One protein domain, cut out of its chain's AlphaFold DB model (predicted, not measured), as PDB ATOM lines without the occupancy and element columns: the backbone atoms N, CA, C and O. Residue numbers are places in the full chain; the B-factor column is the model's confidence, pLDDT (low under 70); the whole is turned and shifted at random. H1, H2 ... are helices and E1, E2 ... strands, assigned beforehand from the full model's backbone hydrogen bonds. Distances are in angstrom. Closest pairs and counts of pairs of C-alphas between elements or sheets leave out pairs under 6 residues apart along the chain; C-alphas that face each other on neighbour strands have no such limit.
ATOM      1  N   LEU A  26     125.178 107.314  87.528       85.88
ATOM      2  CA  LEU A  26     124.143 106.292  87.420       85.88
ATOM      3  C   LEU A  26     123.352 106.387  86.101       85.88
ATOM      4  O   LEU A  26     122.941 105.351  85.575       85.88
ATOM      5  N   ALA A  27     123.184 107.586  85.536       87.00
ATOM      6  CA  ALA A  27     122.553 107.790  84.234       87.00
ATOM      7  C   ALA A  27     123.387 107.166  83.101       87.00
ATOM      8  O   ALA A  27     122.813 106.506  82.235       87.00
ATOM      9  N   ASP A  28     124.720 107.243  83.176       87.56
ATOM     10  CA  ASP A  28     125.639 106.591  82.222       87.56
ATOM     11  C   ASP A  28     125.545 105.057  82.279       87.56
ATOM     12  O   ASP A  28     125.859 104.340  81.323       87.56
ATOM     13  N   PHE A  29     125.058 104.519  83.399       91.56
ATOM     14  CA  PHE A  29     124.746 103.099  83.547       91.56
ATOM     15  C   PHE A  29     123.314 102.749  83.116       91.56
ATOM     16  O   PHE A  29     122.912 101.590  83.228       91.56
ATOM     17  N   GLY A  30     122.540 103.714  82.611       92.38
ATOM     18  CA  GLY A  30     121.135 103.544  82.239       92.38
ATOM     19  C   GLY A  30     120.207 103.382  83.445       92.38
ATOM     20  O   GLY A  30     119.169 102.731  83.330       92.38
ATOM     21  N   VAL A  31     120.590 103.903  84.616       92.88
ATOM     22  CA  VAL A  31     119.815 103.810  85.860       92.88
ATOM     23  C   VAL A  31     119.171 105.155  86.176       92.88
ATOM     24  O   VAL A  31     119.852 106.153  86.404       92.88
ATOM     25  N   LYS A  32     117.838 105.170  86.256       91.56
ATOM     26  CA  LYS A  32     117.063 106.333  86.707       91.56
ATOM     27  C   LYS A  32     116.958 106.316  88.229       91.56
ATOM     28  O   LYS A  32     116.029 105.734  88.788       91.56
ATOM     29  N   ALA A  33     117.944 106.905  88.895       93.38
ATOM     30  CA  ALA A  33     117.964 106.973  90.349       93.38
ATOM     31  C   ALA A  33     116.935 107.982  90.880       93.38
ATOM     32  O   ALA A  33     116.804 109.085  90.354       93.38
ATOM     33  N   LYS A  34     116.239 107.624  91.961       94.31
ATOM     34  CA  LYS A  34     115.363 108.527  92.712       94.31
ATOM     35  C   LYS A  34     116.049 108.928  94.010       94.31
ATOM     36  O   LYS A  34     116.359 108.069  94.835       94.31
ATOM     37  N   ILE A  35     116.252 110.226  94.216       94.44
ATOM     38  CA  ILE A  35     116.821 110.749  95.461       94.44
ATOM     39  C   ILE A  35     115.707 111.279  96.350       94.44
ATOM     40  O   ILE A  35     114.969 112.186  95.976       94.44
ATOM     41  N   ASN A  36     115.605 110.714  97.548       94.88
ATOM     42  CA  ASN A  36     114.664 111.146  98.568       94.88
ATOM     43  C   ASN A  36     115.442 111.842  99.692       94.88
ATOM     44  O   ASN A  36     116.395 111.272 100.229       94.88
ATOM     45  N   LYS A  37     115.036 113.066 100.045       95.44
ATOM     46  CA  LYS A  37     115.583 113.834 101.172       95.44
ATOM     47  C   LYS A  37     114.709 113.582 102.406       95.44
ATOM     48  O   LYS A  37     113.521 113.894 102.383       95.44
ATOM     49  N   TYR A  38     115.289 113.019 103.464       95.69
ATOM     50  CA  TYR A  38     114.599 112.711 104.720       95.69
ATOM     51  C   TYR A  38     115.085 113.601 105.852       95.69
ATOM     52  O   TYR A  38     116.267 113.920 105.921       95.69
ATOM     53  N   TYR A  39     114.181 113.932 106.771       93.94
ATOM     54  CA  TYR A  39     114.474 114.697 107.980       93.94
ATOM     55  C   TYR A  39     114.220 113.817 109.201       93.94
ATOM     56  O   TYR A  39     113.159 113.190 109.312       93.94
ATOM     57  N   SER A  40     115.178 113.774 110.124       90.69
ATOM     58  CA  SER A  40     115.033 113.034 111.378       90.69
ATOM     59  C   SER A  40     114.676 113.955 112.540       90.69
ATOM     60  O   SER A  40     114.945 115.155 112.509       90.69
ATOM     61  N   LEU A  41     114.057 113.401 113.585       87.62
ATOM     62  CA  LEU A  41     113.782 114.166 114.805       87.62
ATOM     63  C   LEU A  41     115.071 114.593 115.513       87.62
ATOM     64  O   LEU A  41     115.119 115.700 116.042       87.62
ATOM     65  N   GLN A  42     116.101 113.745 115.485       91.38
ATOM     66  CA  GLN A  42     117.400 114.041 116.087       91.38
ATOM     67  C   GLN A  42     118.047 115.271 115.437       91.38
ATOM     68  O   GLN A  42     118.400 116.228 116.121       91.38
ATOM     69  N   GLN A  43     118.092 115.309 114.104       90.38
ATOM     70  CA  GLN A  43     118.771 116.380 113.370       90.38
ATOM     71  C   GLN A  43     118.027 117.726 113.406       90.38
ATOM     72  O   GLN A  43     118.613 118.757 113.092       90.38
ATOM     73  N   LYS A  44     116.750 117.779 113.821       89.31
ATOM     74  CA  LYS A  44     116.025 119.060 113.976       89.31
ATOM     75  C   LYS A  44     116.685 120.012 114.970       89.31
ATOM     76  O   LYS A  44     116.494 121.220 114.840       89.31
ATOM     77  N   LYS A  45     117.431 119.456 115.931       89.75
ATOM     78  CA  LYS A  45     118.169 120.192 116.961       89.75
ATOM     79  C   LYS A  45     119.407 120.911 116.421       89.75
ATOM     80  O   LYS A  45     119.918 121.792 117.101       89.75
ATOM     81  N   LEU A  46     119.885 120.546 115.230       92.75
ATOM     82  CA  LEU A  46     121.044 121.190 114.617       92.75
ATOM     83  C   LEU A  46     120.697 122.634 114.226       92.75
ATOM     84  O   LEU A  46     119.537 122.958 113.957       92.75
ATOM     85  N   SER A  47     121.681 123.524 114.207       92.38
ATOM     86  CA  SER A  47     121.497 124.925 113.808       92.38
ATOM     87  C   SER A  47     121.312 125.038 112.294       92.38
ATOM     88  O   SER A  47     120.328 125.608 111.816       92.38
ATOM     89  N   ASP A  48     122.221 124.429 111.537       93.94
ATOM     90  CA  ASP A  48     122.299 124.554 110.089       93.94
ATOM     91  C   ASP A  48     121.270 123.691 109.369       93.94
ATOM     92  O   ASP A  48     121.169 122.485 109.591       93.94
ATOM     93  N   ILE A  49     120.498 124.306 108.466       94.56
ATOM     94  CA  ILE A  49     119.448 123.611 107.703       94.56
ATOM     95  C   ILE A  49     120.035 122.512 106.819       94.56
ATOM     96  O   ILE A  49     119.389 121.489 106.585       94.56
ATOM     97  N   GLU A  50     121.261 122.731 106.344       96.12
ATOM     98  CA  GLU A  50     121.998 121.803 105.507       96.12
ATOM     99  C   GLU A  50     122.306 120.499 106.254       96.12
ATOM    100  O   GLU A  50     122.389 119.463 105.606       96.12
ATOM    101  N   ASP A  51     122.341 120.494 107.592       95.69
ATOM    102  CA  ASP A  51     122.616 119.307 108.420       95.69
ATOM    103  C   ASP A  51     121.361 118.544 108.864       95.69
ATOM    104  O   ASP A  51     121.432 117.403 109.328       95.69
ATOM    105  N   LYS A  52     120.175 119.125 108.644       95.56
ATOM    106  CA  LYS A  52     118.893 118.593 109.151       95.56
ATOM    107  C   LYS A  52     118.354 117.382 108.398       95.56
ATOM    108  O   LYS A  52     117.264 116.904 108.721       95.56
ATOM    109  N   TYR A  53     119.069 116.914 107.381       96.06
ATOM    110  CA  TYR A  53     118.583 115.886 106.474       96.06
ATOM    111  C   TYR A  53     119.619 114.797 106.194       96.06
ATOM    112  O   TYR A  53     120.803 114.928 106.497       96.06
ATOM    113  N   PHE A  54     119.175 113.717 105.566       96.56
ATOM    114  CA  PHE A  54     120.034 112.766 104.865       96.56
ATOM    115  C   PHE A  54     119.353 112.308 103.572       96.56
ATOM    116  O   PHE A  54     118.134 112.446 103.417       96.56
ATOM    117  N   LEU A  55     120.133 111.790 102.624       96.88
ATOM    118  CA  LEU A  55     119.617 111.292 101.351       96.88
ATOM    119  C   LEU A  55     119.509 109.768 101.346       96.88
ATOM    120  O   LEU A  55     120.399 109.053 101.806       96.88
ATOM    121  N   GLN A  56     118.444 109.268 100.727       96.50
ATOM    122  CA  GLN A  56     118.365 107.891 100.255       96.50
ATOM    123  C   GLN A  56     118.252 107.901  98.736       96.50
ATOM    124  O   GLN A  56     117.302 108.448  98.174       96.50
ATOM    125  N   VAL A  57     119.212 107.262  98.080       96.44
ATOM    126  CA  VAL A  57     119.253 107.150  96.622       96.44
ATOM    127  C   VAL A  57     118.755 105.759  96.236       96.44
ATOM    128  O   VAL A  57     119.469 104.769  96.407       96.44
ATOM    129  N   GLU A  58     117.505 105.674  95.785       97.06
ATOM    130  CA  GLU A  58     116.885 104.455  95.260       97.06
ATOM    131  C   GLU A  58     117.314 104.259  93.804       97.06
ATOM    132  O   GLU A  58     117.133 105.139  92.968       97.06
ATOM    133  N   LEU A  59     117.883 103.094  93.506       96.62
ATOM    134  CA  LEU A  59     118.299 102.695  92.160       96.62
ATOM    135  C   LEU A  59     117.236 101.832  91.463       96.62
ATOM    136  O   LEU A  59     117.319 101.600  90.261       96.62
ATOM    137  N   GLY A  60     116.245 101.351  92.219       96.81
ATOM    138  CA  GLY A  60     115.187 100.477  91.722       96.81
ATOM    139  C   GLY A  60     115.669  99.046  91.482       96.81
ATOM    140  O   GLY A  60     116.577  98.556  92.156       96.81
ATOM    141  N   TYR A  61     115.021  98.351  90.552       97.88
ATOM    142  CA  TYR A  61     115.450  97.028  90.099       97.88
ATOM    143  C   TYR A  61     116.544  97.187  89.049       97.88
ATOM    144  O   TYR A  61     116.422  98.014  88.149       97.88
ATOM    145  N   LEU A  62     117.605  96.392  89.163       97.94
ATOM    146  CA  LEU A  62     118.755  96.473  88.268       97.94
ATOM    147  C   LEU A  62     118.850  95.217  87.407       97.94
ATOM    148  O   LEU A  62     118.570  94.115  87.877       97.94
ATOM    149  N   THR A  63     119.307  95.376  86.167       98.06
ATOM    150  CA  THR A  63     119.784  94.249  85.357       98.06
ATOM    151  C   THR A  63     121.133  93.741  85.890       98.06
ATOM    152  O   THR A  63     121.840  94.482  86.587       98.06
ATOM    153  N   PRO A  64     121.567  92.514  85.537       98.25
ATOM    154  CA  PRO A  64     122.879  92.013  85.951       98.25
ATOM    155  C   PRO A  64     124.026  92.929  85.492       98.25
ATOM    156  O   PRO A  64     124.989  93.148  86.228       98.25
ATOM    157  N   LEU A  65     123.903  93.504  84.288       97.88
ATOM    158  CA  LEU A  65     124.901  94.405  83.717       97.88
ATOM    159  C   LEU A  65     124.970  95.735  84.478       97.88
ATOM    160  O   LEU A  65     126.067  96.177  84.814       97.88
ATOM    161  N   GLN A  66     123.821  96.343  84.788       97.56
ATOM    162  CA  GLN A  66     123.757  97.564  85.601       97.56
ATOM    163  C   GLN A  66     124.375  97.336  86.981       97.56
ATOM    164  O   GLN A  66     125.246  98.093  87.401       97.56
ATOM    165  N   PHE A  67     123.988  96.246  87.651       98.12
ATOM    166  CA  PHE A  67     124.536  95.877  88.953       98.12
ATOM    167  C   PHE A  67     126.065  95.739  88.909       98.12
ATOM    168  O   PHE A  67     126.761  96.308  89.751       98.12
ATOM    169  N   LYS A  68     126.602  95.024  87.908       97.81
ATOM    170  CA  LYS A  68     128.051  94.841  87.734       97.81
ATOM    171  C   LYS A  68     128.771  96.169  87.483       97.81
ATOM    172  O   LYS A  68     129.808  96.399  88.100       97.81
ATOM    173  N   LYS A  69     128.232  97.041  86.621       96.56
ATOM    174  CA  LYS A  69     128.820  98.360  86.323       96.56
ATOM    175  C   LYS A  69     128.890  99.245  87.567       96.56
ATOM    176  O   LYS A  69     129.969  99.725  87.899       96.56
ATOM    177  N   ILE A  70     127.783  99.376  88.303       96.38
ATOM    178  CA  ILE A  70     127.728 100.174  89.538       96.38
ATOM    179  C   ILE A  70     128.691  99.603  90.583       96.38
ATOM    180  O   ILE A  70     129.499 100.330  91.153       96.38
ATOM    181  N   LYS A  71     128.665  98.282  90.803       96.62
ATOM    182  CA  LYS A  71     129.570  97.619  91.750       96.62
ATOM    183  C   LYS A  71     131.042  97.833  91.396       96.62
ATOM    184  O   LYS A  71     131.845  98.074  92.295       96.62
ATOM    185  N   SER A  72     131.384  97.767  90.111       96.00
ATOM    186  CA  SER A  72     132.745  98.015  89.636       96.00
ATOM    187  C   SER A  72     133.164  99.467  89.820       96.00
ATOM    188  O   SER A  72     134.304  99.710  90.201       96.00
ATOM    189  N   HIS A  73     132.255 100.417  89.583       95.00
ATOM    190  CA  HIS A  73     132.523 101.837  89.794       95.00
ATOM    191  C   HIS A  73     132.882 102.131  91.258       95.00
ATOM    192  O   HIS A  73     133.889 102.773  91.532       95.00
ATOM    193  N   PHE A  74     132.142 101.553  92.207       95.06
ATOM    194  CA  PHE A  74     132.434 101.659  93.641       95.06
ATOM    195  C   PHE A  74     133.480 100.633  94.120       95.06
ATOM    196  O   PHE A  74     133.363 100.070  95.206       95.06
ATOM    197  N   GLY A  75     134.492 100.329  93.301       93.06
ATOM    198  CA  GLY A  75     135.676  99.554  93.699       93.06
ATOM    199  C   GLY A  75     135.447  98.076  94.050       93.06
ATOM    200  O   GLY A  75     136.349  97.423  94.579       93.06
ATOM    201  N   ASN A  76     134.272  97.515  93.750       94.88
ATOM    202  CA  ASN A  76     133.875  96.142  94.083       94.88
ATOM    203  C   ASN A  76     133.875  95.806  95.590       94.88
ATOM    204  O   ASN A  76     133.904  94.625  95.954       94.88
ATOM    205  N   PHE A  77     133.792  96.808  96.472       93.00
ATOM    206  CA  PHE A  77     133.797  96.582  97.924       93.00
ATOM    207  C   PHE A  77     132.543  95.853  98.416       93.00
ATOM    208  O   PHE A  77     132.619  94.992  99.295       93.00
ATOM    209  N   SER A  78     131.383  96.167  97.832       92.62
ATOM    210  CA  SER A  78     130.110  95.592  98.258       92.62
ATOM    211  C   SER A  78     130.058  94.066  98.120       92.62
ATOM    212  O   SER A  78     130.400  93.481  97.083       92.62
ATOM    213  N   LYS A  79     129.542  93.416  99.167       96.19
ATOM    214  CA  LYS A  79     129.242  91.979  99.203       96.19
ATOM    215  C   LYS A  79     127.744  91.685  99.080       96.19
ATOM    216  O   LYS A  79     127.330  90.541  99.246       96.19
ATOM    217  N   VAL A  80     126.935  92.691  98.741       97.31
ATOM    218  CA  VAL A  80     125.514  92.508  98.436       97.31
ATOM    219  C   VAL A  80     125.380  91.615  97.191       97.31
ATOM    220  O   VAL A  80     126.021  91.907  96.177       97.31
ATOM    221  N   PRO A  81     124.593  90.523  97.232       96.94
ATOM    222  CA  PRO A  81     124.385  89.676  96.063       96.94
ATOM    223  C   PRO A  81     123.414  90.316  95.062       96.94
ATOM    224  O   PRO A  81     122.502  91.073  95.424       96.94
ATOM    225  N   TYR A  82     123.596  89.974  93.788       98.12
ATOM    226  CA  TYR A  82     122.651  90.332  92.738       98.12
ATOM    227  C   TYR A  82     121.352  89.509  92.847       98.12
ATOM    228  O   TYR A  82     121.381  88.315  93.135       98.12
ATOM    229  N   SER A  83     120.212  90.149  92.589       97.81
ATOM    230  CA  SER A  83     118.881  89.565  92.473       97.81
ATOM    231  C   SER A  83     117.989  90.510  91.671       97.81
ATOM    232  O   SER A  83     117.769  91.651  92.072       97.81
ATOM    233  N   SER A  84     117.408  90.024  90.574       97.44
ATOM    234  CA  SER A  84     116.463  90.799  89.751       97.44
ATOM    235  C   SER A  84     115.168  91.160  90.486       97.44
ATOM    236  O   SER A  84     114.462  92.076  90.079       97.44
ATOM    237  N   LYS A  85     114.848  90.456  91.580       97.75
ATOM    238  CA  LYS A  85     113.635  90.664  92.387       97.75
ATOM    239  C   LYS A  85     113.840  91.661  93.531       97.75
ATOM    240  O   LYS A  85     112.911  91.919  94.294       97.75
ATOM    241  N   ARG A  86     115.049  92.205  93.686       96.75
ATOM    242  CA  ARG A  86     115.403  93.134  94.762       96.75
ATOM    243  C   ARG A  86     115.465  94.564  94.237       96.75
ATOM    244  O   ARG A  86     116.056  94.826  93.196       96.75
ATOM    245  N   LYS A  87     114.926  95.495  95.026       97.69
ATOM    246  CA  LYS A  87     115.226  96.921  94.882       97.69
ATOM    247  C   LYS A  87     116.575  97.249  95.513       97.69
ATOM    248  O   LYS A  87     116.846  96.846  96.649       97.69
ATOM    249  N   TYR A  88     117.383  98.003  94.788       98.06
ATOM    250  CA  TYR A  88     118.707  98.439  95.196       98.06
ATOM    251  C   TYR A  88     118.730  99.914  95.573       98.06
ATOM    252  O   TYR A  88     117.966 100.731  95.059       98.06
ATOM    253  N   TYR A  89     119.661 100.247  96.455       97.81
ATOM    254  CA  TYR A  89     119.976 101.608  96.866       97.81
ATOM    255  C   TYR A  89     121.466 101.864  96.674       97.81
ATOM    256  O   TYR A  89     122.257 100.927  96.729       97.81
ATOM    257  N   LEU A  90     121.874 103.123  96.520       97.38
ATOM    258  CA  LEU A  90     123.290 103.484  96.379       97.38
ATOM    259  C   LEU A  90     124.153 102.926  97.518       97.38
ATOM    260  O   LEU A  90     125.229 102.392  97.268       97.38
ATOM    261  N   VAL A  91     123.631 102.951  98.752       97.69
ATOM    262  CA  VAL A  91     124.295 102.353  99.919       97.69
ATOM    263  C   VAL A  91     124.669 100.887  99.690       97.69
ATOM    264  O   VAL A  91     125.716 100.467 100.155       97.69
ATOM    265  N   ASP A  92     123.895 100.109  98.925       98.12
ATOM    266  CA  ASP A  92     124.221  98.704  98.648       98.12
ATOM    267  C   ASP A  92     125.548  98.528  97.902       98.12
ATOM    268  O   ASP A  92     126.059  97.414  97.871       98.12
ATOM    269  N   PHE A  93     126.110  99.583  97.310       97.62
ATOM    270  CA  PHE A  93     127.338  99.539  96.518       97.62
ATOM    271  C   PHE A  93     128.538 100.212  97.192       97.62
ATOM    272  O   PHE A  93     129.666  99.939  96.790       97.62
ATOM    273  N   LEU A  94     128.316 101.018  98.236       97.38
ATOM    274  CA  LEU A  94     129.381 101.704  98.978       97.38
ATOM    275  C   LEU A  94     130.264 100.729  99.771       97.38
ATOM    276  O   LEU A  94     129.932  99.551  99.925       97.38
ATOM    277  N   HIS A  95     131.375 101.228 100.319       97.12
ATOM    278  CA  HIS A  95     132.242 100.445 101.203       97.12
ATOM    279  C   HIS A  95     131.460  99.898 102.416       97.12
ATOM    280  O   HIS A  95     130.676 100.650 102.999       97.12
ATOM    281  N   PRO A  96     131.671  98.639 102.858       97.50
ATOM    282  CA  PRO A  96     130.980  98.061 104.014       97.50
ATOM    283  C   PRO A  96     130.972  98.941 105.274       97.50
ATOM    284  O   PRO A  96     129.967  98.979 105.974       97.50
ATOM    285  N   ALA A  97     132.037  99.702 105.534       97.00
ATOM    286  CA  ALA A  97     132.092 100.643 106.658       97.00
ATOM    287  C   ALA A  97     131.089 101.806 106.522       97.00
ATOM    288  O   ALA A  97     130.404 102.154 107.482       97.00
ATOM    289  N   MET A  98     130.929 102.358 105.313       98.06
ATOM    290  CA  MET A  98     129.900 103.367 105.024       98.06
ATOM    291  C   MET A  98     128.502 102.759 105.148       98.06
ATOM    292  O   MET A  98     127.604 103.376 105.707       98.06
ATOM    293  N   GLN A  99     128.311 101.523 104.675       98.00
ATOM    294  CA  GLN A  99     127.037 100.804 104.824       98.00
ATOM    295  C   GLN A  99     126.656 100.606 106.290       98.00
ATOM    296  O   GLN A  99     125.484 100.714 106.641       98.00
ATOM    297  N   ALA A 100     127.657 100.315 107.118       97.31
ATOM    298  CA  ALA A 100     127.505 100.038 108.533       97.31
ATOM    299  C   ALA A 100     127.221 101.286 109.374       97.31
ATOM    300  O   ALA A 100     126.721 101.133 110.482       97.31
ATOM    301  N   THR A 101     127.532 102.485 108.872       97.19
ATOM    302  CA  THR A 101     127.428 103.755 109.616       97.19
ATOM    303  C   THR A 101     126.386 104.712 109.045       97.19
ATOM    304  O   THR A 101     125.835 105.508 109.794       97.19
ATOM    305  N   VAL A 102     126.053 104.638 107.751       97.62
ATOM    306  CA  VAL A 102     125.124 105.583 107.114       97.62
ATOM    307  C   VAL A 102     123.776 105.664 107.838       97.62
ATOM    308  O   VAL A 102     123.219 104.657 108.282       97.62
ATOM    309  N   ASN A 103     123.228 106.875 107.894       96.75
ATOM    310  CA  ASN A 103     121.962 107.224 108.535       96.75
ATOM    311  C   ASN A 103     121.920 106.863 110.025       96.75
ATOM    312  O   ASN A 103     120.870 106.477 110.550       96.75
ATOM    313  N   GLN A 104     123.058 107.002 110.702       96.69
ATOM    314  CA  GLN A 104     123.179 106.863 112.148       96.69
ATOM    315  C   GLN A 104     123.830 108.106 112.744       96.69
ATOM    316  O   GLN A 104     124.585 108.807 112.072       96.69
TER     317      GLN A 104
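Overview. This is residues 26 to 104 of the 344 residues of an uncharacterized protein of Halobacteriovoraceae bacterium (UniProt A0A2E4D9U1). A long hairpin of two strands, E1 and E2, makes the length of the domain; the far part of its loop, residues 45 to 50, sticks out at one end. Toward the other end the short E3 pairs beside E2, H1 follows E2, and H2 links the sheet to H3, which is farther out. The printed part has 79 residues, in the order E1, E2, H1, E3, H2, H3; the antiparallel sheet runs E1, E2, E3. The class is mixed, helices and strands, with under half of the residues in named elements. The whole is elongated, 43 by 24 by 22 A, and only just loose, close to compact, with a radius of gyration of the C-alphas of 14.3 A.

Along the chain. E1, residues 34 to 39, begins at C-alpha 34 (115.363, 108.527, 92.712) and spans 16.5 A. E2, residues 53 to 61, spans 25.2 A. H1, residues 64 to 73, spans 14.3 A. E3 is residues 87 to 89, 7.0 A, and H2 residues 90 to 93, 5.7 A. H3, residues 96 to 101, spans 8.7 A and ends at C-alpha 101 (127.428, 103.755, 109.616).

Arrangement. In the hairpin of E1 and E2, N 36 and O 56 are 2.9 A apart, within hydrogen-bond range. E2 pairs with E3 at N 88 and O 60, 2.8 A. The pairing is staggered: residues 53 to 58 of E2 pair with E1, 58 to 61 with E3. H2 only grazes the sheet, with residues 90 to 92; the closest C-alphas of E2 and H2, Val 57 and Leu 90, are 5.5 A apart. H1 is close to H2 but not clearly touching, the closest C-alphas being Lys 71 and Phe 93, 5.6 A. H2 and H3 only just touch, only at the corner, with 3 pairs of C-alphas within 8 A, the closest Val 91 and Gln 99 at 5.8 A. H1 and H3 are apart. In H1 and H3 every O i to N i+4 pair is within hydrogen-bond range; H2 is too short for one.

Size, cuts and confidence. The C-alphas farthest apart, Ser 47 and Pro 64, are 43.1 A apart. The links E1 to E2 and H1 to E3 are long. The printed part has no cut, and no printed residue is under pLDDT 70.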